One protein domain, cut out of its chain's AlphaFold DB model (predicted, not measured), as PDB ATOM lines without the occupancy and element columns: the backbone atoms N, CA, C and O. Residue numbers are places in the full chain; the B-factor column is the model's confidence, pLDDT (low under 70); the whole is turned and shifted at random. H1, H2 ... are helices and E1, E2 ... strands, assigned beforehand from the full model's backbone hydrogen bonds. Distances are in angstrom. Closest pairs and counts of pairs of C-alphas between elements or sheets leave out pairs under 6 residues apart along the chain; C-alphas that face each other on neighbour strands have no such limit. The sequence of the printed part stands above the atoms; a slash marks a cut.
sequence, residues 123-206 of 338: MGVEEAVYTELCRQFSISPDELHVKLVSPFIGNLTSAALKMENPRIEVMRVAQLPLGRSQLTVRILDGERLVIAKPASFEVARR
ATOM      1  N   MET A 123     182.706 181.790 147.408       90.56
ATOM      2  CA  MET A 123     182.802 180.603 146.552       90.56
ATOM      3  C   MET A 123     181.454 179.881 146.398       90.56
ATOM      4  O   MET A 123     181.090 179.484 145.297       90.56
ATOM      5  N   GLY A 124     180.668 179.761 147.474       89.75
ATOM      6  CA  GLY A 124     179.312 179.207 147.396       89.75
ATOM      7  C   GLY A 124     178.361 180.077 146.564       89.75
ATOM      8  O   GLY A 124     177.483 179.558 145.879       89.75
ATOM      9  N   VAL A 125     178.550 181.402 146.572       92.88
ATOM     10  CA  VAL A 125     177.803 182.322 145.698       92.88
ATOM     11  C   VAL A 125     178.196 182.117 144.233       92.88
ATOM     12  O   VAL A 125     177.314 182.047 143.378       92.88
ATOM     13  N   GLU A 126     179.493 181.995 143.939       94.81
ATOM     14  CA  GLU A 126     179.991 181.680 142.593       94.81
ATOM     15  C   GLU A 126     179.418 180.353 142.082       94.81
ATOM     16  O   GLU A 126     178.888 180.308 140.972       94.81
ATOM     17  N   GLU A 127     179.450 179.301 142.904       91.94
ATOM     18  CA  GLU A 127     178.927 177.973 142.567       91.94
ATOM     19  C   GLU A 127     177.412 177.991 142.319       91.94
ATOM     20  O   GLU A 127     176.934 177.375 141.362       91.94
ATOM     21  N   ALA A 128     176.648 178.740 143.120       90.94
ATOM     22  CA  ALA A 128     175.206 178.890 142.931       90.94
ATOM     23  C   ALA A 128     174.867 179.599 141.609       90.94
ATOM     24  O   ALA A 128     173.981 179.157 140.873       90.94
ATOM     25  N   VAL A 129     175.597 180.669 141.270       94.50
ATOM     26  CA  VAL A 129     175.438 181.378 139.990       94.50
ATOM     27  C   VAL A 129     175.836 180.496 138.822       94.50
ATOM     28  O   VAL A 129     175.086 180.387 137.855       94.50
ATOM     29  N   TYR A 130     176.990 179.846 138.914       94.69
ATOM     30  CA  TYR A 130     177.465 178.912 137.908       94.69
ATOM     31  C   TYR A 130     176.443 177.800 137.645       94.69
ATOM     32  O   TYR A 130     176.060 177.573 136.497       94.69
ATOM     33  N   THR A 131     175.936 177.166 138.703       90.88
ATOM     34  CA  THR A 131     174.958 176.075 138.607       90.88
ATOM     35  C   THR A 131     173.658 176.551 137.968       90.88
ATOM     36  O   THR A 131     173.145 175.894 137.059       90.88
ATOM     37  N   GLU A 132     173.131 177.704 138.393       92.12
ATOM     38  CA  GLU A 132     171.897 178.244 137.822       92.12
ATOM     39  C   GLU A 132     172.072 178.637 136.352       92.12
ATOM     40  O   GLU A 132     171.207 178.305 135.543       92.12
ATOM     41  N   LEU A 133     173.185 179.270 135.969       95.00
ATOM     42  CA  LEU A 133     173.448 179.629 134.572       95.00
ATOM     43  C   LEU A 133     173.628 178.386 133.687       95.00
ATOM     44  O   LEU A 133     173.021 178.315 132.616       95.00
ATOM     45  N   CYS A 134     174.394 177.385 134.131       93.94
ATOM     46  CA  CYS A 134     174.553 176.123 133.403       93.94
ATOM     47  C   CYS A 134     173.208 175.418 133.207       93.94
ATOM     48  O   CYS A 134     172.870 175.020 132.090       93.94
ATOM     49  N   ARG A 135     172.397 175.334 134.268       91.69
ATOM     50  CA  ARG A 135     171.059 174.735 134.225       91.69
ATOM     51  C   ARG A 135     170.113 175.515 133.313       91.69
ATOM     52  O   ARG A 135     169.429 174.918 132.488       91.69
ATOM     53  N   GLN A 136     170.050 176.837 133.463       91.44
ATOM     54  CA  GLN A 136     169.116 177.685 132.728       91.44
ATOM     55  C   GLN A 136     169.419 177.701 131.225       91.44
ATOM     56  O   GLN A 136     168.495 177.640 130.416       91.44
ATOM     57  N   PHE A 137     170.698 177.768 130.849       93.31
ATOM     58  CA  PHE A 137     171.126 177.871 129.453       93.31
ATOM     59  C   PHE A 137     171.562 176.533 128.840       93.31
ATOM     60  O   PHE A 137     172.016 176.519 127.697       93.31
ATOM     61  N   SER A 138     171.396 175.415 129.562       92.50
ATOM     62  CA  SER A 138     171.799 174.067 129.125       92.50
ATOM     63  C   SER A 138     173.268 174.002 128.674       92.50
ATOM     64  O   SER A 138     173.581 173.454 127.618       92.50
ATOM     65  N   ILE A 139     174.163 174.615 129.456       91.00
ATOM     66  CA  ILE A 139     175.604 174.690 129.178       91.00
ATOM     67  C   ILE A 139     176.321 173.580 129.949       91.00
ATOM     68  O   ILE A 139     176.029 173.348 131.125       91.00
ATOM     69  N   SER A 140     177.266 172.906 129.292       89.12
ATOM     70  CA  SER A 140     178.119 171.904 129.933       89.12
ATOM     71  C   SER A 140     178.977 172.543 131.037       89.12
ATOM     72  O   SER A 140     179.484 173.649 130.840       89.12
ATOM     73  N   PRO A 141     179.197 171.869 132.180       80.69
ATOM     74  CA  PRO A 141     179.974 172.415 133.291       80.69
ATOM     75  C   PRO A 141     181.361 172.976 132.899       80.69
ATOM     76  O   PRO A 141     181.794 174.019 133.386       80.69
ATOM     77  N   ASP A 142     182.064 172.333 131.979       88.12
ATOM     78  CA  ASP A 142     183.399 172.731 131.524       88.12
ATOM     79  C   ASP A 142     183.405 173.918 130.539       88.12
ATOM     80  O   ASP A 142     184.470 174.433 130.182       88.12
ATOM     81  N   GLU A 143     182.231 174.375 130.099       93.00
ATOM     82  CA  GLU A 143     182.093 175.464 129.133       93.00
ATOM     83  C   GLU A 143     181.879 176.843 129.763       93.00
ATOM     84  O   GLU A 143     181.917 177.839 129.041       93.00
ATOM     85  N   LEU A 144     181.655 176.945 131.072       95.19
ATOM     86  CA  LEU A 144     181.345 178.216 131.726       95.19
ATOM     87  C   LEU A 144     182.366 178.539 132.816       95.19
ATOM     88  O   LEU A 144     182.717 177.700 133.637       95.19
ATOM     89  N   HIS A 145     182.814 179.785 132.839       95.56
ATOM     90  CA  HIS A 145     183.584 180.356 133.928       95.56
ATOM     91  C   HIS A 145     182.774 181.490 134.547       95.56
ATOM     92  O   HIS A 145     182.303 182.382 133.838       95.56
ATOM     93  N   VAL A 146     182.608 181.444 135.864       96.50
ATOM     94  CA  VAL A 146     181.937 182.477 136.649       96.50
ATOM     95  C   VAL A 146     182.858 182.839 137.792       96.50
ATOM     96  O   VAL A 146     183.333 181.959 138.505       96.50
ATOM     97  N   LYS A 147     183.091 184.135 137.966       97.25
ATOM     98  CA  LYS A 147     183.907 184.655 139.052       97.25
ATOM     99  C   LYS A 147     183.250 185.875 139.660       97.25
ATOM    100  O   LYS A 147     182.777 186.754 138.945       97.25
ATOM    101  N   LEU A 148     183.228 185.953 140.977       96.81
ATOM    102  CA  LEU A 148     182.734 187.107 141.697       96.81
ATOM    103  C   LEU A 148     183.766 188.245 141.605       96.81
ATOM    104  O   LEU A 148     184.950 188.071 141.885       96.81
ATOM    105  N   VAL A 149     183.315 189.435 141.211       96.38
ATOM    106  CA  VAL A 149     184.193 190.607 141.021       96.38
ATOM    107  C   VAL A 149     184.558 191.264 142.352       96.38
ATOM    108  O   VAL A 149     185.619 191.870 142.489       96.38
ATOM    109  N   SER A 150     183.670 191.173 143.338       91.06
ATOM    110  CA  SER A 150     183.852 191.765 144.661       91.06
ATOM    111  C   SER A 150     183.196 190.891 145.724       91.06
ATOM    112  O   SER A 150     182.080 190.439 145.460       91.06
ATOM    113  N   PRO A 151     183.791 190.740 146.923       92.06
ATOM    114  CA  PRO A 151     183.210 189.950 148.006       92.06
ATOM    115  C   PRO A 151     181.728 190.262 148.225       92.06
ATOM    116  O   PRO A 151     181.330 191.429 148.272       92.06
ATOM    117  N   PHE A 152     180.896 189.235 148.346       91.75
ATOM    118  CA  PHE A 152     179.456 189.378 148.531       91.75
ATOM    119  C   PHE A 152     179.088 189.118 149.986       91.75
ATOM    120  O   PHE A 152     178.478 189.972 150.629       91.75
ATOM    121  N   ILE A 153     179.522 187.978 150.527       88.56
ATOM    122  CA  ILE A 153     179.212 187.541 151.888       88.56
ATOM    123  C   ILE A 153     179.831 188.472 152.926       88.56
ATOM    124  O   ILE A 153     179.151 188.868 153.870       88.56
ATOM    125  N   GLY A 154     181.087 188.885 152.727       81.69
ATOM    126  CA  GLY A 154     181.766 189.820 153.634       81.69
ATOM    127  C   GLY A 154     181.075 191.186 153.749       81.69
ATOM    128  O   GLY A 154     181.254 191.883 154.744       81.69
ATOM    129  N   ASN A 155     180.243 191.547 152.766       82.75
ATOM    130  CA  ASN A 155     179.475 192.793 152.734       82.75
ATOM    131  C   ASN A 155     178.048 192.645 153.304       82.75
ATOM    132  O   ASN A 155     177.237 193.578 153.239       82.75
ATOM    133  N   LEU A 156     177.705 191.476 153.849       83.69
ATOM    134  CA  LEU A 156     176.432 191.243 154.523       83.69
ATOM    135  C   LEU A 156     176.503 191.682 155.990       83.69
ATOM    136  O   LEU A 156     177.527 191.582 156.657       83.69
ATOM    137  N   THR A 157     175.380 192.168 156.522       72.81
ATOM    138  CA  THR A 157     175.264 192.522 157.943       72.81
ATOM    139  C   THR A 157     175.304 191.273 158.820       72.81
ATOM    140  O   THR A 157     174.702 190.259 158.473       72.81
ATOM    141  N   SER A 158     175.885 191.368 160.014       64.25
ATOM    142  CA  SER A 158     175.984 190.266 160.986       64.25
ATOM    143  C   SER A 158     174.634 189.674 161.424       64.25
ATOM    144  O   SER A 158     174.563 188.487 161.725       64.25
ATOM    145  N   ALA A 159     173.546 190.453 161.397       60.41
ATOM    146  CA  ALA A 159     172.187 189.944 161.614       60.41
ATOM    147  C   ALA A 159     171.726 188.973 160.515       60.41
ATOM    148  O   ALA A 159     170.954 188.061 160.789       60.41
ATOM    149  N   ALA A 160     172.226 189.145 159.291       63.12
ATOM    150  CA  ALA A 160     171.903 188.264 158.185       63.12
ATOM    151  C   ALA A 160     172.692 186.953 158.246       63.12
ATOM    152  O   ALA A 160     172.230 185.975 157.700       63.12
ATOM    153  N   LEU A 161     173.830 186.889 158.945       67.19
ATOM    154  CA  LEU A 161     174.666 185.681 159.028       67.19
ATOM    155  C   LEU A 161     174.192 184.658 160.080       67.19
ATOM    156  O   LEU A 161     174.782 183.588 160.197       67.19
ATOM    157  N   LYS A 162     173.136 184.961 160.848       72.81
ATOM    158  CA  LYS A 162     172.501 184.017 161.784       72.81
ATOM    159  C   LYS A 162     171.405 183.229 161.059       72.81
ATOM    160  O   LYS A 162     170.232 183.561 161.188       72.81
ATOM    161  N   MET A 163     171.805 182.236 160.270       75.75
ATOM    162  CA  MET A 163     170.897 181.342 159.543       75.75
ATOM    163  C   MET A 163     171.109 179.903 160.008       75.75
ATOM    164  O   MET A 163     172.248 179.500 160.246       75.75
ATOM    165  N   GLU A 164     170.025 179.143 160.135       76.06
ATOM    166  CA  GLU A 164     170.079 177.727 160.518       76.06
ATOM    167  C   GLU A 164     170.172 176.829 159.282       76.06
ATOM    168  O   GLU A 164     170.868 175.815 159.311       76.06
ATOM    169  N   ASN A 165     169.521 177.217 158.177       76.62
ATOM    170  CA  ASN A 165     169.526 176.454 156.931       76.62
ATOM    171  C   ASN A 165     169.615 177.370 155.696       76.62
ATOM    172  O   ASN A 165     168.606 177.594 155.013       76.62
ATOM    173  N   PRO A 166     170.803 177.931 155.409       84.56
ATOM    174  CA  PRO A 166     170.965 178.891 154.332       84.56
ATOM    175  C   PRO A 166     170.917 178.241 152.943       84.56
ATOM    176  O   PRO A 166     171.584 177.241 152.677       84.56
ATOM    177  N   ARG A 167     170.185 178.869 152.021       83.75
ATOM    178  CA  ARG A 167     170.148 178.532 150.592       83.75
ATOM    179  C   ARG A 167     170.472 179.757 149.760       83.75
ATOM    180  O   ARG A 167     169.940 180.837 150.014       83.75
ATOM    181  N   ILE A 168     171.329 179.581 148.762       89.19
ATOM    182  CA  ILE A 168     171.667 180.628 147.799       89.19
ATOM    183  C   ILE A 168     170.872 180.359 146.525       89.19
ATOM    184  O   ILE A 168     171.008 179.310 145.904       89.19
ATOM    185  N   GLU A 169     170.056 181.326 146.136       89.81
ATOM    186  CA  GLU A 169     169.313 181.330 144.885       89.81
ATOM    187  C   GLU A 169     169.757 182.507 144.026       89.81
ATOM    188  O   GLU A 169     170.109 183.580 144.520       89.81
ATOM    189  N   VAL A 170     169.692 182.330 142.714       92.62
ATOM    190  CA  VAL A 170     170.044 183.372 141.752       92.62
ATOM    191  C   VAL A 170     168.830 183.634 140.887       92.62
ATOM    192  O   VAL A 170     168.172 182.709 140.408       92.62
ATOM    193  N   MET A 171     168.482 184.909 140.724       90.94
ATOM    194  CA  MET A 171     167.368 185.266 139.858       90.94
ATOM    195  C   MET A 171     167.679 184.903 138.407       90.94
ATOM    196  O   MET A 171     168.765 185.181 137.903       90.94
ATOM    197  N   ARG A 172     166.688 184.319 137.730       91.00
ATOM    198  CA  ARG A 172     166.787 183.974 136.311       91.00
ATOM    199  C   ARG A 172     167.020 185.215 135.462       91.00
ATOM    200  O   ARG A 172     166.419 186.263 135.702       91.00
ATOM    201  N   VAL A 173     167.827 185.059 134.421       93.38
ATOM    202  CA  VAL A 173     168.151 186.128 133.464       93.38
ATOM    203  C   VAL A 173     167.719 185.759 132.053       93.38
ATOM    204  O   VAL A 173     167.767 184.599 131.677       93.38
ATOM    205  N   ALA A 174     167.278 186.722 131.243       91.75
ATOM    206  CA  ALA A 174     166.730 186.420 129.914       91.75
ATOM    207  C   ALA A 174     167.777 185.885 128.916       91.75
ATOM    208  O   ALA A 174     167.441 185.121 128.015       91.75
ATOM    209  N   GLN A 175     169.039 186.284 129.079       93.62
ATOM    210  CA  GLN A 175     170.156 185.927 128.205       93.62
ATOM    211  C   GLN A 175     171.407 185.632 129.029       93.62
ATOM    212  O   GLN A 175     171.535 186.132 130.149       93.62
ATOM    213  N   LEU A 176     172.325 184.838 128.468       94.44
ATOM    214  CA  LEU A 176     173.584 184.507 129.131       94.44
ATOM    215  C   LEU A 176     174.403 185.796 129.331       94.44
ATOM    216  O   LEU A 176     174.755 186.445 128.343       94.44
ATOM    217  N   PRO A 177     174.708 186.183 130.579       95.31
ATOM    218  CA  PRO A 177     175.215 187.514 130.885       95.31
ATOM    219  C   PRO A 177     176.747 187.560 130.783       95.31
ATOM    220  O   PRO A 177     177.423 187.770 131.788       95.31
ATOM    221  N   LEU A 178     177.278 187.330 129.575       95.38
ATOM    222  CA  LEU A 178     178.718 187.345 129.292       95.38
ATOM    223  C   LEU A 178     179.365 188.684 129.682       95.38
ATOM    224  O   LEU A 178     178.761 189.751 129.539       95.38
ATOM    225  N   GLY A 179     180.601 188.610 130.161       95.62
ATOM    226  CA  GLY A 179     181.380 189.750 130.611       95.62
ATOM    227  C   GLY A 179     181.082 190.114 132.051       95.62
ATOM    228  O   GLY A 179     180.638 189.292 132.856       95.62
ATOM    229  N   ARG A 180     181.362 191.371 132.388       96.56
ATOM    230  CA  ARG A 180     181.051 191.910 133.706       96.56
ATOM    231  C   ARG A 180     179.556 192.204 133.802       96.56
ATOM    232  O   ARG A 180     179.069 193.130 133.158       96.56
ATOM    233  N   SER A 181     178.839 191.453 134.630       95.12
ATOM    234  CA  SER A 181     177.382 191.529 134.760       95.12
ATOM    235  C   SER A 181     176.926 191.548 136.220       95.12
ATOM    236  O   SER A 181     177.648 191.131 137.123       95.12
ATOM    237  N   GLN A 182     175.730 192.088 136.472       96.06
ATOM    238  CA  GLN A 182     175.114 192.085 137.800       96.06
ATOM    239  C   GLN A 182     173.977 191.074 137.852       96.06
ATOM    240  O   GLN A 182     173.061 191.127 137.034       96.06
ATOM    241  N   LEU A 183     174.021 190.190 138.846       96.44
ATOM    242  CA  LEU A 183     172.983 189.198 139.103       96.44
ATOM    243  C   LEU A 183     172.440 189.384 140.513       96.44
ATOM    244  O   LEU A 183     173.195 189.612 141.460       96.44
ATOM    245  N   THR A 184     171.120 189.306 140.661       95.75
ATOM    246  CA  THR A 184     170.489 189.368 141.979       95.75
ATOM    247  C   THR A 184     170.630 188.020 142.669       95.75
ATOM    248  O   THR A 184     170.017 187.033 142.256       95.75
ATOM    249  N   VAL A 185     171.418 188.011 143.743       94.94
ATOM    250  CA  VAL A 185     171.600 186.864 144.628       94.94
ATOM    251  C   VAL A 185     170.612 186.984 145.778       94.94
ATOM    252  O   VAL A 185     170.522 188.018 146.453       94.94
ATOM    253  N   ARG A 186     169.853 185.913 145.987       92.75
ATOM    254  CA  ARG A 186     168.913 185.741 147.084       92.75
ATOM    255  C   ARG A 186     169.488 184.739 148.068       92.75
ATOM    256  O   ARG A 186     169.966 183.687 147.668       92.75
ATOM    257  N   ILE A 187     169.422 185.066 149.350       90.50
ATOM    258  CA  ILE A 187     169.740 184.120 150.413       90.50
ATOM    259  C   ILE A 187     168.479 183.886 151.229       90.50
ATOM    260  O   ILE A 187     167.872 184.838 151.735       90.50
ATOM    261  N   LEU A 188     168.090 182.621 151.316       87.25
ATOM    262  CA  LEU A 188     166.949 182.148 152.078       87.25
ATOM    263  C   LEU A 188     167.435 181.353 153.288       87.25
ATOM    264  O   LEU A 188     168.494 180.738 153.241       87.25
ATOM    265  N   ASP A 189     166.649 181.366 154.355       85.69
ATOM    266  CA  ASP A 189     166.826 180.540 155.549       85.69
ATOM    267  C   ASP A 189     165.574 179.663 155.670       85.69
ATOM    268  O   ASP A 189     164.495 180.144 156.035       85.69
ATOM    269  N   GLY A 190     165.678 178.417 155.199       80.38
ATOM    270  CA  GLY A 190     164.503 177.639 154.790       80.38
ATOM    271  C   GLY A 190     163.751 178.331 153.642       80.38
ATOM    272  O   GLY A 190     164.344 178.641 152.614       80.38
ATOM    273  N   GLU A 191     162.461 178.617 153.834       78.94
ATOM    274  CA  GLU A 191     161.606 179.321 152.854       78.94
ATOM    275  C   GLU A 191     161.620 180.851 153.020       78.94
ATOM    276  O   GLU A 191     161.092 181.602 152.193       78.94
ATOM    277  N   ARG A 192     162.198 181.358 154.115       84.88
ATOM    278  CA  ARG A 192     162.189 182.792 154.406       84.88
ATOM    279  C   ARG A 192     163.299 183.486 153.630       84.88
ATOM    280  O   ARG A 192     164.476 183.239 153.875       84.88
ATOM    281  N   LEU A 193     162.937 184.438 152.773       88.88
ATOM    282  CA  LEU A 193     163.900 185.335 152.137       88.88
ATOM    283  C   LEU A 193     164.542 186.265 153.176       88.88
ATOM    284  O   LEU A 193     163.848 187.071 153.795       88.88
ATOM    285  N   VAL A 194     165.863 186.177 153.340       90.44
ATOM    286  CA  VAL A 194     166.635 187.007 154.281       90.44
ATOM    287  C   VAL A 194     167.361 188.133 153.547       90.44
ATOM    288  O   VAL A 194     167.353 189.278 153.999       90.44
ATOM    289  N   ILE A 195     167.979 187.833 152.399       90.25
ATOM    290  CA  ILE A 195     168.725 188.804 151.587       90.25
ATOM    291  C   ILE A 195     168.296 188.690 150.129       90.25
ATOM    292  O   ILE A 195     168.160 187.590 149.607       90.25
ATOM    293  N   ALA A 196     168.165 189.828 149.450       93.06
ATOM    294  CA  ALA A 196     168.125 189.918 147.995       93.06
ATOM    295  C   ALA A 196     168.955 191.134 147.569       93.06
ATOM    296  O   ALA A 196     168.545 192.273 147.797       93.06
ATOM    297  N   LYS A 197     170.152 190.912 147.017       93.50
ATOM    298  CA  LYS A 197     171.079 191.991 146.641       93.50
ATOM    299  C   LYS A 197     171.769 191.699 145.307       93.50
ATOM    300  O   LYS A 197     172.012 190.533 144.998       93.50
ATOM    301  N   PRO A 198     172.099 192.731 144.514       95.31
ATOM    302  CA  PRO A 198     172.924 192.551 143.329       95.31
ATOM    303  C   PRO A 198     174.362 192.187 143.724       95.31
ATOM    304  O   PRO A 198     174.930 192.775 144.645       95.31
ATOM    305  N   ALA A 199     174.951 191.251 142.993       95.50
ATOM    306  CA  ALA A 199     176.362 190.897 143.038       95.50
ATOM    307  C   ALA A 199     176.946 190.997 141.624       95.50
ATOM    308  O   ALA A 199     176.251 190.736 140.643       95.50
ATOM    309  N   SER A 200     178.200 191.437 141.514       96.69
ATOM    310  CA  SER A 200     178.876 191.598 140.221       96.69
ATOM    311  C   SER A 200     179.729 190.375 139.912       96.69
ATOM    312  O   SER A 200     180.546 189.987 140.745       96.69
ATOM    313  N   PHE A 201     179.586 189.828 138.709       97.50
ATOM    314  CA  PHE A 201     180.305 188.651 138.234       97.50
ATOM    315  C   PHE A 201     181.027 188.943 136.921       97.50
ATOM    316  O   PHE A 201     180.557 189.742 136.118       97.50
ATOM    317  N   GLU A 202     182.159 188.287 136.712       97.81
ATOM    318  CA  GLU A 202     182.773 188.072 135.407       97.81
ATOM    319  C   GLU A 202     182.318 186.704 134.905       97.81
ATOM    320  O   GLU A 202     182.579 185.680 135.540       97.81
ATOM    321  N   VAL A 203     181.605 186.698 133.783       97.38
ATOM    322  CA  VAL A 203     181.088 185.482 133.156       97.38
ATOM    323  C   VAL A 203     181.758 185.314 131.804       97.38
ATOM    324  O   VAL A 203     181.610 186.153 130.919       97.38
ATOM    325  N   ALA A 204     182.471 184.214 131.615       96.38
ATOM    326  CA  ALA A 204     183.094 183.892 130.342       96.38
ATOM    327  C   ALA A 204     182.696 182.486 129.904       96.38
ATOM    328  O   ALA A 204     182.555 181.581 130.724       96.38
ATOM    329  N   ARG A 205     182.524 182.289 128.601       94.94
ATOM    330  CA  ARG A 205     182.170 180.992 128.028       94.94
ATOM    331  C   ARG A 205     183.313 180.450 127.188       94.94
ATOM    332  O   ARG A 205     183.894 181.174 126.390       94.94
ATOM    333  N   ARG A 206     183.608 179.166 127.328       93.81
ATOM    334  CA  ARG A 206     184.554 178.434 126.496       93.81
ATOM    335  C   ARG A 206     183.969 178.251 125.096       93.81
ATOM    336  O   ARG A 206     182.926 177.622 124.932       93.81
TER     337      ARG A 206
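This is residues 123 to 206 of the 338 residues of the protein "Flagella basal body P-ring formation protein FlgA" of Planctomicrobium piriforme (UniProt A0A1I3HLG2). A strongly twisted antiparallel sheet, curled like part of a barrel but open, wraps round one helix, H1. Long strands E3 and E4 form its inner part, with short E1 and E2 at the edges. The printed part has 84 residues, mixed in class, in chain order H1 E1 E2 E3 E4; across the sheet the order is E1 E4 E3 E2. It is compact, with radius of gyration of the C-alphas 12.9 A, yet elongated, spanning 39 by 24 by 21 A.

E4, residues 192 to 206, bends by 71 degrees at residue 195. E3, residues 179 to 189, forms a hairpin with it: N 181 and O 201 are 2.8 A apart. E1, residues 144 to 148, is antiparallel to E4, N 145 and O 204 being 2.8 A apart. E2, residues 166 to 170, forms a hairpin with E3, N 167 and O 188 being 2.8 A apart. E2 E3 E4 are a meander, each strand the antiparallel neighbour of the one before; E1, neighbour of E4, completes a Greek key. H1, residues 123 to 137, is on one face, making two layers; its closest C-alphas to E1 are Tyr 130 and Val 146, 5.9 A. In H1 every O i to N i+4 pair is within hydrogen-bond range.

H1, 20.9 A long, begins at C-alpha 123 (182.802, 180.603, 146.552). E1 and E2 each measure 13.4 A, E3 30.3 A. E4, 36.0 A, ends at C-alpha 206 (184.554, 178.434, 126.496).

The printed part has no cut. The link E1 to E2 is long, 17 residues; pLDDT is under 70 at residues 158 to 161.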